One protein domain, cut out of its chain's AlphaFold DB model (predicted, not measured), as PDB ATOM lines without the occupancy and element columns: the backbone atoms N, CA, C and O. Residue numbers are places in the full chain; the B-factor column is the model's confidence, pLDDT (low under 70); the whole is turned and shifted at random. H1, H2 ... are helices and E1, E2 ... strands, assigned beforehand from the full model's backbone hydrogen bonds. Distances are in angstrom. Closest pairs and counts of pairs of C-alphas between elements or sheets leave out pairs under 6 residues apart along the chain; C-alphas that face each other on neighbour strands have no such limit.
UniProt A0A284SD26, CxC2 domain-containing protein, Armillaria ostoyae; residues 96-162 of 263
ATOM      1  N   LYS A  96     311.054 347.240 387.285       78.62
ATOM      2  CA  LYS A  96     310.042 346.859 388.270       78.62
ATOM      3  C   LYS A  96     308.709 346.634 387.560       78.62
ATOM      4  O   LYS A  96     308.163 347.547 386.938       78.62
ATOM      5  N   ALA A  97     308.170 345.423 387.685       76.94
ATOM      6  CA  ALA A  97     306.806 345.134 387.263       76.94
ATOM      7  C   ALA A  97     305.833 346.005 388.077       76.94
ATOM      8  O   ALA A  97     305.843 345.964 389.307       76.94
ATOM      9  N   GLY A  98     305.042 346.830 387.390       84.00
ATOM     10  CA  GLY A  98     303.965 347.600 388.012       84.00
ATOM     11  C   GLY A  98     302.697 346.774 388.203       84.00
ATOM     12  O   GLY A  98     302.639 345.593 387.862       84.00
ATOM     13  N   PHE A  99     301.641 347.428 388.681       84.81
ATOM     14  CA  PHE A  99     300.333 346.807 388.942       84.81
ATOM     15  C   PHE A  99     299.385 346.802 387.730       84.81
ATOM     16  O   PHE A  99     298.191 346.542 387.857       84.81
ATOM     17  N   ARG A 100     299.892 347.101 386.530       79.62
ATOM     18  CA  ARG A 100     299.091 347.168 385.300       79.62
ATOM     19  C   ARG A 100     298.375 345.856 385.015       79.62
ATOM     20  O   ARG A 100     297.212 345.888 384.630       79.62
ATOM     21  N   GLU A 101     299.066 344.731 385.171       77.69
ATOM     22  CA  GLU A 101     298.460 343.424 384.919       77.69
ATOM     23  C   GLU A 101     297.339 343.163 385.928       77.69
ATOM     24  O   GLU A 101     296.228 342.869 385.517       77.69
ATOM     25  N   GLU A 102     297.576 343.396 387.222       81.81
ATOM     26  CA  GLU A 102     296.555 343.284 388.275       81.81
ATOM     27  C   GLU A 102     295.307 344.127 387.969       81.81
ATOM     28  O   GLU A 102     294.193 343.604 387.977       81.81
ATOM     29  N   TYR A 103     295.488 345.400 387.606       76.81
ATOM     30  CA  TYR A 103     294.394 346.287 387.204       76.81
ATOM     31  C   TYR A 103     293.583 345.717 386.031       76.81
ATOM     32  O   TYR A 103     292.352 345.716 386.047       76.81
ATOM     33  N   LEU A 104     294.271 345.199 385.010       72.31
ATOM     34  CA  LEU A 104     293.626 344.585 383.852       72.31
ATOM     35  C   LEU A 104     292.892 343.300 384.226       72.31
ATOM     36  O   LEU A 104     291.795 343.063 383.728       72.31
ATOM     37  N   LEU A 105     293.454 342.486 385.120       75.38
ATOM     38  CA  LEU A 105     292.795 341.276 385.600       75.38
ATOM     39  C   LEU A 105     291.513 341.591 386.375       75.38
ATOM     40  O   LEU A 105     290.535 340.862 386.215       75.38
ATOM     41  N   GLU A 106     291.487 342.675 387.151       77.56
ATOM     42  CA  GLU A 106     290.279 343.128 387.848       77.56
ATOM     43  C   GLU A 106     289.215 343.665 386.880       77.56
ATOM     44  O   GLU A 106     288.040 343.311 387.007       77.56
ATOM     45  N   LEU A 107     289.606 344.419 385.845       70.00
ATOM     46  CA  LEU A 107     288.679 344.853 384.788       70.00
ATOM     47  C   LEU A 107     288.071 343.681 383.996       70.00
ATOM     48  O   LEU A 107     286.964 343.795 383.465       70.00
ATOM     49  N   LEU A 108     288.789 342.558 383.928       68.94
ATOM     50  CA  LEU A 108     288.438 341.349 383.176       68.94
ATOM     51  C   LEU A 108     287.970 340.193 384.068       68.94
ATOM     52  O   LEU A 108     287.903 339.048 383.621       68.94
ATOM     53  N   ARG A 109     287.655 340.459 385.339       69.44
ATOM     54  CA  ARG A 109     287.350 339.424 386.340       69.44
ATOM     55  C   ARG A 109     286.135 338.557 385.990       69.44
ATOM     56  O   ARG A 109     285.961 337.481 386.559       69.44
ATOM     57  N   ARG A 110     285.264 339.021 385.087       62.16
ATOM     58  CA  ARG A 110     284.057 338.301 384.662       62.16
ATOM     59  C   ARG A 110     284.318 337.491 383.390       62.16
ATOM     60  O   ARG A 110     284.771 338.029 382.389       62.16
ATOM     61  N   ASN A 111     283.978 336.203 383.447       54.56
ATOM     62  CA  ASN A 111     284.122 335.252 382.344       54.56
ATOM     63  C   ASN A 111     283.225 335.604 381.138       54.56
ATOM     64  O   ASN A 111     282.096 336.070 381.317       54.56
ATOM     65  N   GLY A 112     283.702 335.295 379.927       60.78
ATOM     66  CA  GLY A 112     282.980 335.417 378.651       60.78
ATOM     67  C   GLY A 112     283.783 336.177 377.591       60.78
ATOM     68  O   GLY A 112     284.881 336.631 377.888       60.78
ATOM     69  N   ASP A 113     283.214 336.340 376.390       65.75
ATOM     70  CA  ASP A 113     283.692 337.270 375.353       65.75
ATOM     71  C   ASP A 113     283.200 338.683 375.693       65.75
ATOM     72  O   ASP A 113     282.030 339.009 375.445       65.75
ATOM     73  N   PRO A 114     284.015 339.533 376.336       70.31
ATOM     74  CA  PRO A 114     283.509 340.732 376.957       70.31
ATOM     75  C   PRO A 114     283.729 341.905 375.996       70.31
ATOM     76  O   PRO A 114     284.795 342.512 375.933       70.31
ATOM     77  N   ILE A 115     282.700 342.156 375.187       84.50
ATOM     78  CA  ILE A 115     282.695 343.143 374.098       84.50
ATOM     79  C   ILE A 115     282.075 344.468 374.573       84.50
ATOM     80  O   ILE A 115     282.336 345.515 373.989       84.50
ATOM     81  N   PHE A 116     281.292 344.449 375.658       87.56
ATOM     82  CA  PHE A 116     280.543 345.612 376.130       87.56
ATOM     83  C   PHE A 116     281.149 346.215 377.387       87.56
ATOM     84  O   PHE A 116     281.465 345.498 378.335       87.56
ATOM     85  N   GLN A 117     281.242 347.539 377.419       88.19
ATOM     86  CA  GLN A 117     281.650 348.328 378.578       88.19
ATOM     87  C   GLN A 117     280.572 349.359 378.894       88.19
ATOM     88  O   GLN A 117     280.007 349.946 377.981       88.19
ATOM     89  N   CYS A 118     280.295 349.610 380.171       89.06
ATOM     90  CA  CYS A 118     279.396 350.687 380.582       89.06
ATOM     91  C   CYS A 118     280.184 351.831 381.219       89.06
ATOM     92  O   CYS A 118     280.930 351.593 382.171       89.06
ATOM     93  N   ASP A 119     279.972 353.053 380.732       85.12
ATOM     94  CA  ASP A 119     280.650 354.262 381.224       85.12
ATOM     95  C   ASP A 119     280.041 354.774 382.531       85.12
ATOM     96  O   ASP A 119     280.700 355.438 383.326       85.12
ATOM     97  N   SER A 120     278.760 354.476 382.756       84.56
ATOM     98  CA  SER A 120     278.015 354.926 383.937       84.56
ATOM     99  C   SER A 120     278.158 353.969 385.128       84.56
ATOM    100  O   SER A 120     277.835 354.324 386.259       84.56
ATOM    101  N   CYS A 121     278.630 352.740 384.899       85.38
ATOM    102  CA  CYS A 121     278.807 351.747 385.955       85.38
ATOM    103  C   CYS A 121     280.102 352.006 386.747       85.38
ATOM    104  O   CYS A 121     281.166 352.090 386.135       85.38
ATOM    105  N   PRO A 122     280.075 351.979 388.096       72.75
ATOM    106  CA  PRO A 122     281.249 352.267 388.932       72.75
ATOM    107  C   PRO A 122     282.475 351.387 388.660       72.75
ATOM    108  O   PRO A 122     283.601 351.789 388.924       72.75
ATOM    109  N   LEU A 123     282.255 350.165 388.169       67.44
ATOM    110  CA  LEU A 123     283.325 349.199 387.926       67.44
ATOM    111  C   LEU A 123     283.843 349.219 386.479       67.44
ATOM    112  O   LEU A 123     284.883 348.623 386.225       67.44
ATOM    113  N   GLY A 124     283.120 349.837 385.532       72.06
ATOM    114  CA  GLY A 124     283.530 349.925 384.121       72.06
ATOM    115  C   GLY A 124     283.952 348.596 383.473       72.06
ATOM    116  O   GLY A 124     284.780 348.602 382.563       72.06
ATOM    117  N   LEU A 125     283.449 347.459 383.975       78.44
ATOM    118  CA  LEU A 125     283.916 346.128 383.578       78.44
ATOM    119  C   LEU A 125     283.518 345.815 382.143       78.44
ATOM    120  O   LEU A 125     282.402 346.123 381.718       78.44
ATOM    121  N   LEU A 126     284.403 345.101 381.453       83.25
ATOM    122  CA  LEU A 126     284.063 344.475 380.186       83.25
ATOM    123  C   LEU A 126     283.209 343.237 380.464       83.25
ATOM    124  O   LEU A 126     283.563 342.374 381.269       83.25
ATOM    125  N   VAL A 127     282.062 343.148 379.801       83.00
ATOM    126  CA  VAL A 127     281.081 342.076 379.986       83.00
ATOM    127  C   VAL A 127     280.550 341.582 378.645       83.00
ATOM    128  O   VAL A 127     280.525 342.304 377.649       83.00
ATOM    129  N   CYS A 128     280.107 340.325 378.603       85.81
ATOM    130  CA  CYS A 128     279.385 339.809 377.442       85.81
ATOM    131  C   CYS A 128     277.975 340.424 377.355       85.81
ATOM    132  O   CYS A 128     277.453 340.959 378.340       85.81
ATOM    133  N   LYS A 129     277.314 340.287 376.195       88.44
ATOM    134  CA  LYS A 129     275.974 340.851 375.936       88.44
ATOM    135  C   LYS A 129     274.948 340.487 377.014       88.44
ATOM    136  O   LYS A 129     274.267 341.360 377.546       88.44
ATOM    137  N   SER A 130     274.853 339.208 377.385       88.56
ATOM    138  CA  SER A 130     273.878 338.742 378.380       88.56
ATOM    139  C   SER A 130     274.159 339.279 379.782       88.56
ATOM    140  O   SER A 130     273.228 339.601 380.516       88.56
ATOM    141  N   CYS A 131     275.434 339.386 380.166       86.50
ATOM    142  CA  CYS A 131     275.823 339.986 381.439       86.50
ATOM    143  C   CYS A 131     275.523 341.489 381.445       86.50
ATOM    144  O   CYS A 131     275.027 341.993 382.448       86.50
ATOM    145  N   CYS A 132     275.748 342.177 380.323       88.94
ATOM    146  CA  CYS A 132     275.378 343.579 380.156       88.94
ATOM    147  C   CYS A 132     273.876 343.785 380.378       88.94
ATOM    148  O   CYS A 132     273.497 344.574 381.236       88.94
ATOM    149  N   LEU A 133     273.016 343.031 379.686       91.06
ATOM    150  CA  LEU A 133     271.560 343.162 379.829       91.06
ATOM    151  C   LEU A 133     271.078 342.891 381.261       91.06
ATOM    152  O   LEU A 133     270.239 343.624 381.774       91.06
ATOM    153  N   LYS A 134     271.640 341.878 381.933       87.94
ATOM    154  CA  LYS A 134     271.281 341.545 383.322       87.94
ATOM    155  C   LYS A 134     271.661 342.638 384.319       87.94
ATOM    156  O   LYS A 134     270.906 342.885 385.246       87.94
ATOM    157  N   LEU A 135     272.824 343.269 384.153       87.94
ATOM    158  CA  LEU A 135     273.274 344.344 385.048       87.94
ATOM    159  C   LEU A 135     272.455 345.622 384.874       87.94
ATOM    160  O   LEU A 135     272.277 346.366 385.832       87.94
ATOM    161  N   HIS A 136     271.979 345.872 383.656       90.81
ATOM    162  CA  HIS A 136     271.282 347.105 383.308       90.81
ATOM    163  C   HIS A 136     269.756 346.970 383.309       90.81
ATOM    164  O   HIS A 136     269.072 347.929 382.965       90.81
ATOM    165  N   SER A 137     269.200 345.831 383.736       88.88
ATOM    166  CA  SER A 137     267.745 345.656 383.845       88.88
ATOM    167  C   SER A 137     267.097 346.691 384.772       88.88
ATOM    168  O   SER A 137     266.006 347.172 384.486       88.88
ATOM    169  N   SER A 138     267.797 347.086 385.839       87.25
ATOM    170  CA  SER A 138     267.382 348.141 386.771       87.25
ATOM    171  C   SER A 138     268.005 349.511 386.480       87.25
ATOM    172  O   SER A 138     267.687 350.480 387.161       87.25
ATOM    173  N   LEU A 139     268.914 349.601 385.505       90.25
ATOM    174  CA  LEU A 139     269.660 350.816 385.158       90.25
ATOM    175  C   LEU A 139     269.598 351.054 383.638       90.25
ATOM    176  O   LEU A 139     270.630 351.043 382.962       90.25
ATOM    177  N   PRO A 140     268.389 351.244 383.074       91.75
ATOM    178  CA  PRO A 140     268.173 351.218 381.628       91.75
ATOM    179  C   PRO A 140     268.684 352.462 380.888       91.75
ATOM    180  O   PRO A 140     268.673 352.478 379.662       91.75
ATOM    181  N   LEU A 141     269.102 353.497 381.622       93.06
ATOM    182  CA  LEU A 141     269.587 354.774 381.085       93.06
ATOM    183  C   LEU A 141     271.115 354.886 381.153       93.06
ATOM    184  O   LEU A 141     271.672 355.962 380.994       93.06
ATOM    185  N   HIS A 142     271.823 353.797 381.449       91.56
ATOM    186  CA  HIS A 142     273.281 353.794 381.425       91.56
ATOM    187  C   HIS A 142     273.822 353.785 379.991       91.56
ATOM    188  O   HIS A 142     273.283 353.109 379.114       91.56
ATOM    189  N   VAL A 143     274.935 354.490 379.780       89.94
ATOM    190  CA  VAL A 143     275.612 354.561 378.479       89.94
ATOM    191  C   VAL A 143     276.578 353.390 378.333       89.94
ATOM    192  O   VAL A 143     277.429 353.157 379.197       89.94
ATOM    193  N   VAL A 144     276.451 352.655 377.227       91.94
ATOM    194  CA  VAL A 144     277.232 351.448 376.942       91.94
ATOM    195  C   VAL A 144     278.024 351.636 375.647       91.94
ATOM    196  O   VAL A 144     277.597 352.323 374.720       91.94
ATOM    197  N   ARG A 145     279.199 351.017 375.574       91.19
ATOM    198  CA  ARG A 145     280.052 350.952 374.390       91.19
ATOM    199  C   ARG A 145     280.288 349.502 373.999       91.19
ATOM    200  O   ARG A 145     280.439 348.641 374.863       91.19
ATOM    201  N   GLU A 146     280.353 349.253 372.703       90.69
ATOM    202  CA  GLU A 146     280.693 347.971 372.096       90.69
ATOM    203  C   GLU A 146     282.083 348.041 371.470       90.69
ATOM    204  O   GLU A 146     282.432 349.016 370.806       90.69
ATOM    205  N   TRP A 147     282.882 347.000 371.666       88.56
ATOM    206  CA  TRP A 147     284.135 346.813 370.953       88.56
ATOM    207  C   TRP A 147     283.887 346.282 369.537       88.56
ATOM    208  O   TRP A 147     283.535 345.118 369.358       88.56
ATOM    209  N   ASN A 148     284.145 347.101 368.518       85.62
ATOM    210  CA  ASN A 148     283.924 346.716 367.119       85.62
ATOM    211  C   ASN A 148     285.113 345.977 366.462       85.62
ATOM    212  O   ASN A 148     285.062 345.664 365.275       85.62
ATOM    213  N   GLY A 149     286.191 345.717 367.211       82.31
ATOM    214  CA  GLY A 149     287.444 345.144 366.703       82.31
ATOM    215  C   GLY A 149     288.614 346.130 366.712       82.31
ATOM    216  O   GLY A 149     289.751 345.715 366.937       82.31
ATOM    217  N   GLU A 150     288.333 347.423 366.551       83.75
ATOM    218  CA  GLU A 150     289.339 348.492 366.474       83.75
ATOM    219  C   GLU A 150     289.198 349.507 367.610       83.75
ATOM    220  O   GLU A 150     290.196 349.922 368.204       83.75
ATOM    221  N   GLN A 151     287.961 349.890 367.929       84.44
ATOM    222  CA  GLN A 151     287.640 350.888 368.942       84.44
ATOM    223  C   GLN A 151     286.306 350.598 369.635       84.44
ATOM    224  O   GLN A 151     285.474 349.823 369.158       84.44
ATOM    225  N   PHE A 152     286.100 351.254 370.775       86.69
ATOM    226  CA  PHE A 152     284.804 351.266 371.441       86.69
ATOM    227  C   PHE A 152     283.880 352.275 370.764       86.69
ATOM    228  O   PHE A 152     284.164 353.473 370.761       86.69
ATOM    229  N   THR A 153     282.761 351.796 370.233       89.50
ATOM    230  CA  THR A 153     281.688 352.622 369.674       89.50
ATOM    231  C   THR A 153     280.502 352.636 370.625       89.50
ATOM    232  O   THR A 153     280.175 351.609 371.216       89.50
ATOM    233  N   LYS A 154     279.846 353.787 370.795       88.19
ATOM    234  CA  LYS A 154     278.627 353.867 371.610       88.19
ATOM    235  C   LYS A 154     277.532 352.985 371.009       88.19
ATOM    236  O   LYS A 154     277.374 352.938 369.794       88.19
ATOM    237  N   THR A 155     276.792 352.306 371.874       90.75
ATOM    238  CA  THR A 155     275.595 351.535 371.529       90.75
ATOM    239  C   THR A 155     274.539 351.768 372.600       90.75
ATOM    240  O   THR A 155     274.844 352.178 373.724       90.75
ATOM    241  N   THR A 156     273.279 351.520 372.271       90.44
ATOM    242  CA  THR A 156     272.189 351.632 373.242       90.44
ATOM    243  C   THR A 156     271.836 350.273 373.833       90.44
ATOM    244  O   THR A 156     271.888 349.231 373.178       90.44
ATOM    245  N   LEU A 157     271.377 350.265 375.086       92.44
ATOM    246  CA  LEU A 157     270.816 349.052 375.690       92.44
ATOM    247  C   LEU A 157     269.626 348.514 374.881       92.44
ATOM    248  O   LEU A 157     269.428 347.301 374.813       92.44
ATOM    249  N   ARG A 158     268.886 349.397 374.199       92.94
ATOM    250  CA  ARG A 158     267.833 349.042 373.246       92.94
ATOM    251  C   ARG A 158     268.353 348.223 372.064       92.94
ATOM    252  O   ARG A 158     267.759 347.195 371.754       92.94
ATOM    253  N   GLU A 159     269.447 348.630 371.420       91.56
ATOM    254  CA  GLU A 159     270.081 347.865 370.325       91.56
ATOM    255  C   GLU A 159     270.548 346.482 370.791       91.56
ATOM    256  O   GLU A 159     270.464 345.494 370.058       91.56
ATOM    257  N   LEU A 160     270.959 346.381 372.056       91.25
ATOM    258  CA  LEU A 160     271.282 345.103 372.687       91.25
ATOM    259  C   LEU A 160     270.044 344.243 372.975       91.25
ATOM    260  O   LEU A 160     270.191 343.044 373.222       91.25
ATOM    261  N   GLY A 161     268.843 344.810 372.881       92.38
ATOM    262  CA  GLY A 161     267.564 344.139 373.098       92.38
ATOM    263  C   GLY A 161     266.977 344.344 374.493       92.38
ATOM    264  O   GLY A 161     266.045 343.627 374.855       92.38
ATOM    265  N   LEU A 162     267.498 345.287 375.288       92.88
ATOM    266  CA  LEU A 162     266.909 345.628 376.580       92.88
ATOM    267  C   LEU A 162     265.544 346.286 376.372       92.88
ATOM    268  O   LEU A 162     265.402 347.240 375.604       92.88
TER     269      LEU A 162
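AT A GLANCE: This is residues 96 to 162 of the 263 residues of the protein "CxC2 domain-containing protein" of Armillaria ostoyae (UniProt A0A284SD26). What shape appears? There is little regular structure: a small body of loops round an antiparallel sheet, E1 - E2 - E3, grazed by H2, with residues 96 to 103, of which 100 to 103 belong to H1, sticking out as an arm. What is printed? 67 residues, 26 in named elements, mixed class, order H1 E1 H2 E2 E3; only just compact, close to loose, radius of gyration of the C-alphas 12.7 A, spans 45 by 26 by 20 A.

IN THESE COORDINATES: Where are the helices? H1 is residues 100 to 107, 10.7 A, from C-alpha (299.091, 347.168, 385.300); H2 is 129 to 135, 10.1 A. And the strands? E1 is 116 to 118, E2 144 to 147, 10.2 A, and E3 152 to 155, ending at C-alpha (275.595, 351.535, 371.529).

HOW THE PARTS SIT: How do strands pair? E1 and E2 are antiparallel, N 117 and O 145 2.9 A apart; E2 and E3 form a hairpin, N 146 and O 153 2.8 A apart. And the helices? H2 only grazes the sheet, its closest C-alphas to E1 being Lys 129 and Phe 116, 6.6 A; H1 is not on it. Every O i to N i+4 pair is within hydrogen-bond range in H1 and H2.

THE WHOLE: How large is it? The farthest C-alphas, Lys 96 and Gly 161, are 45.2 A apart, without a cut or long link. Where is confidence low? Residues 108 to 113 and 123 are under 70.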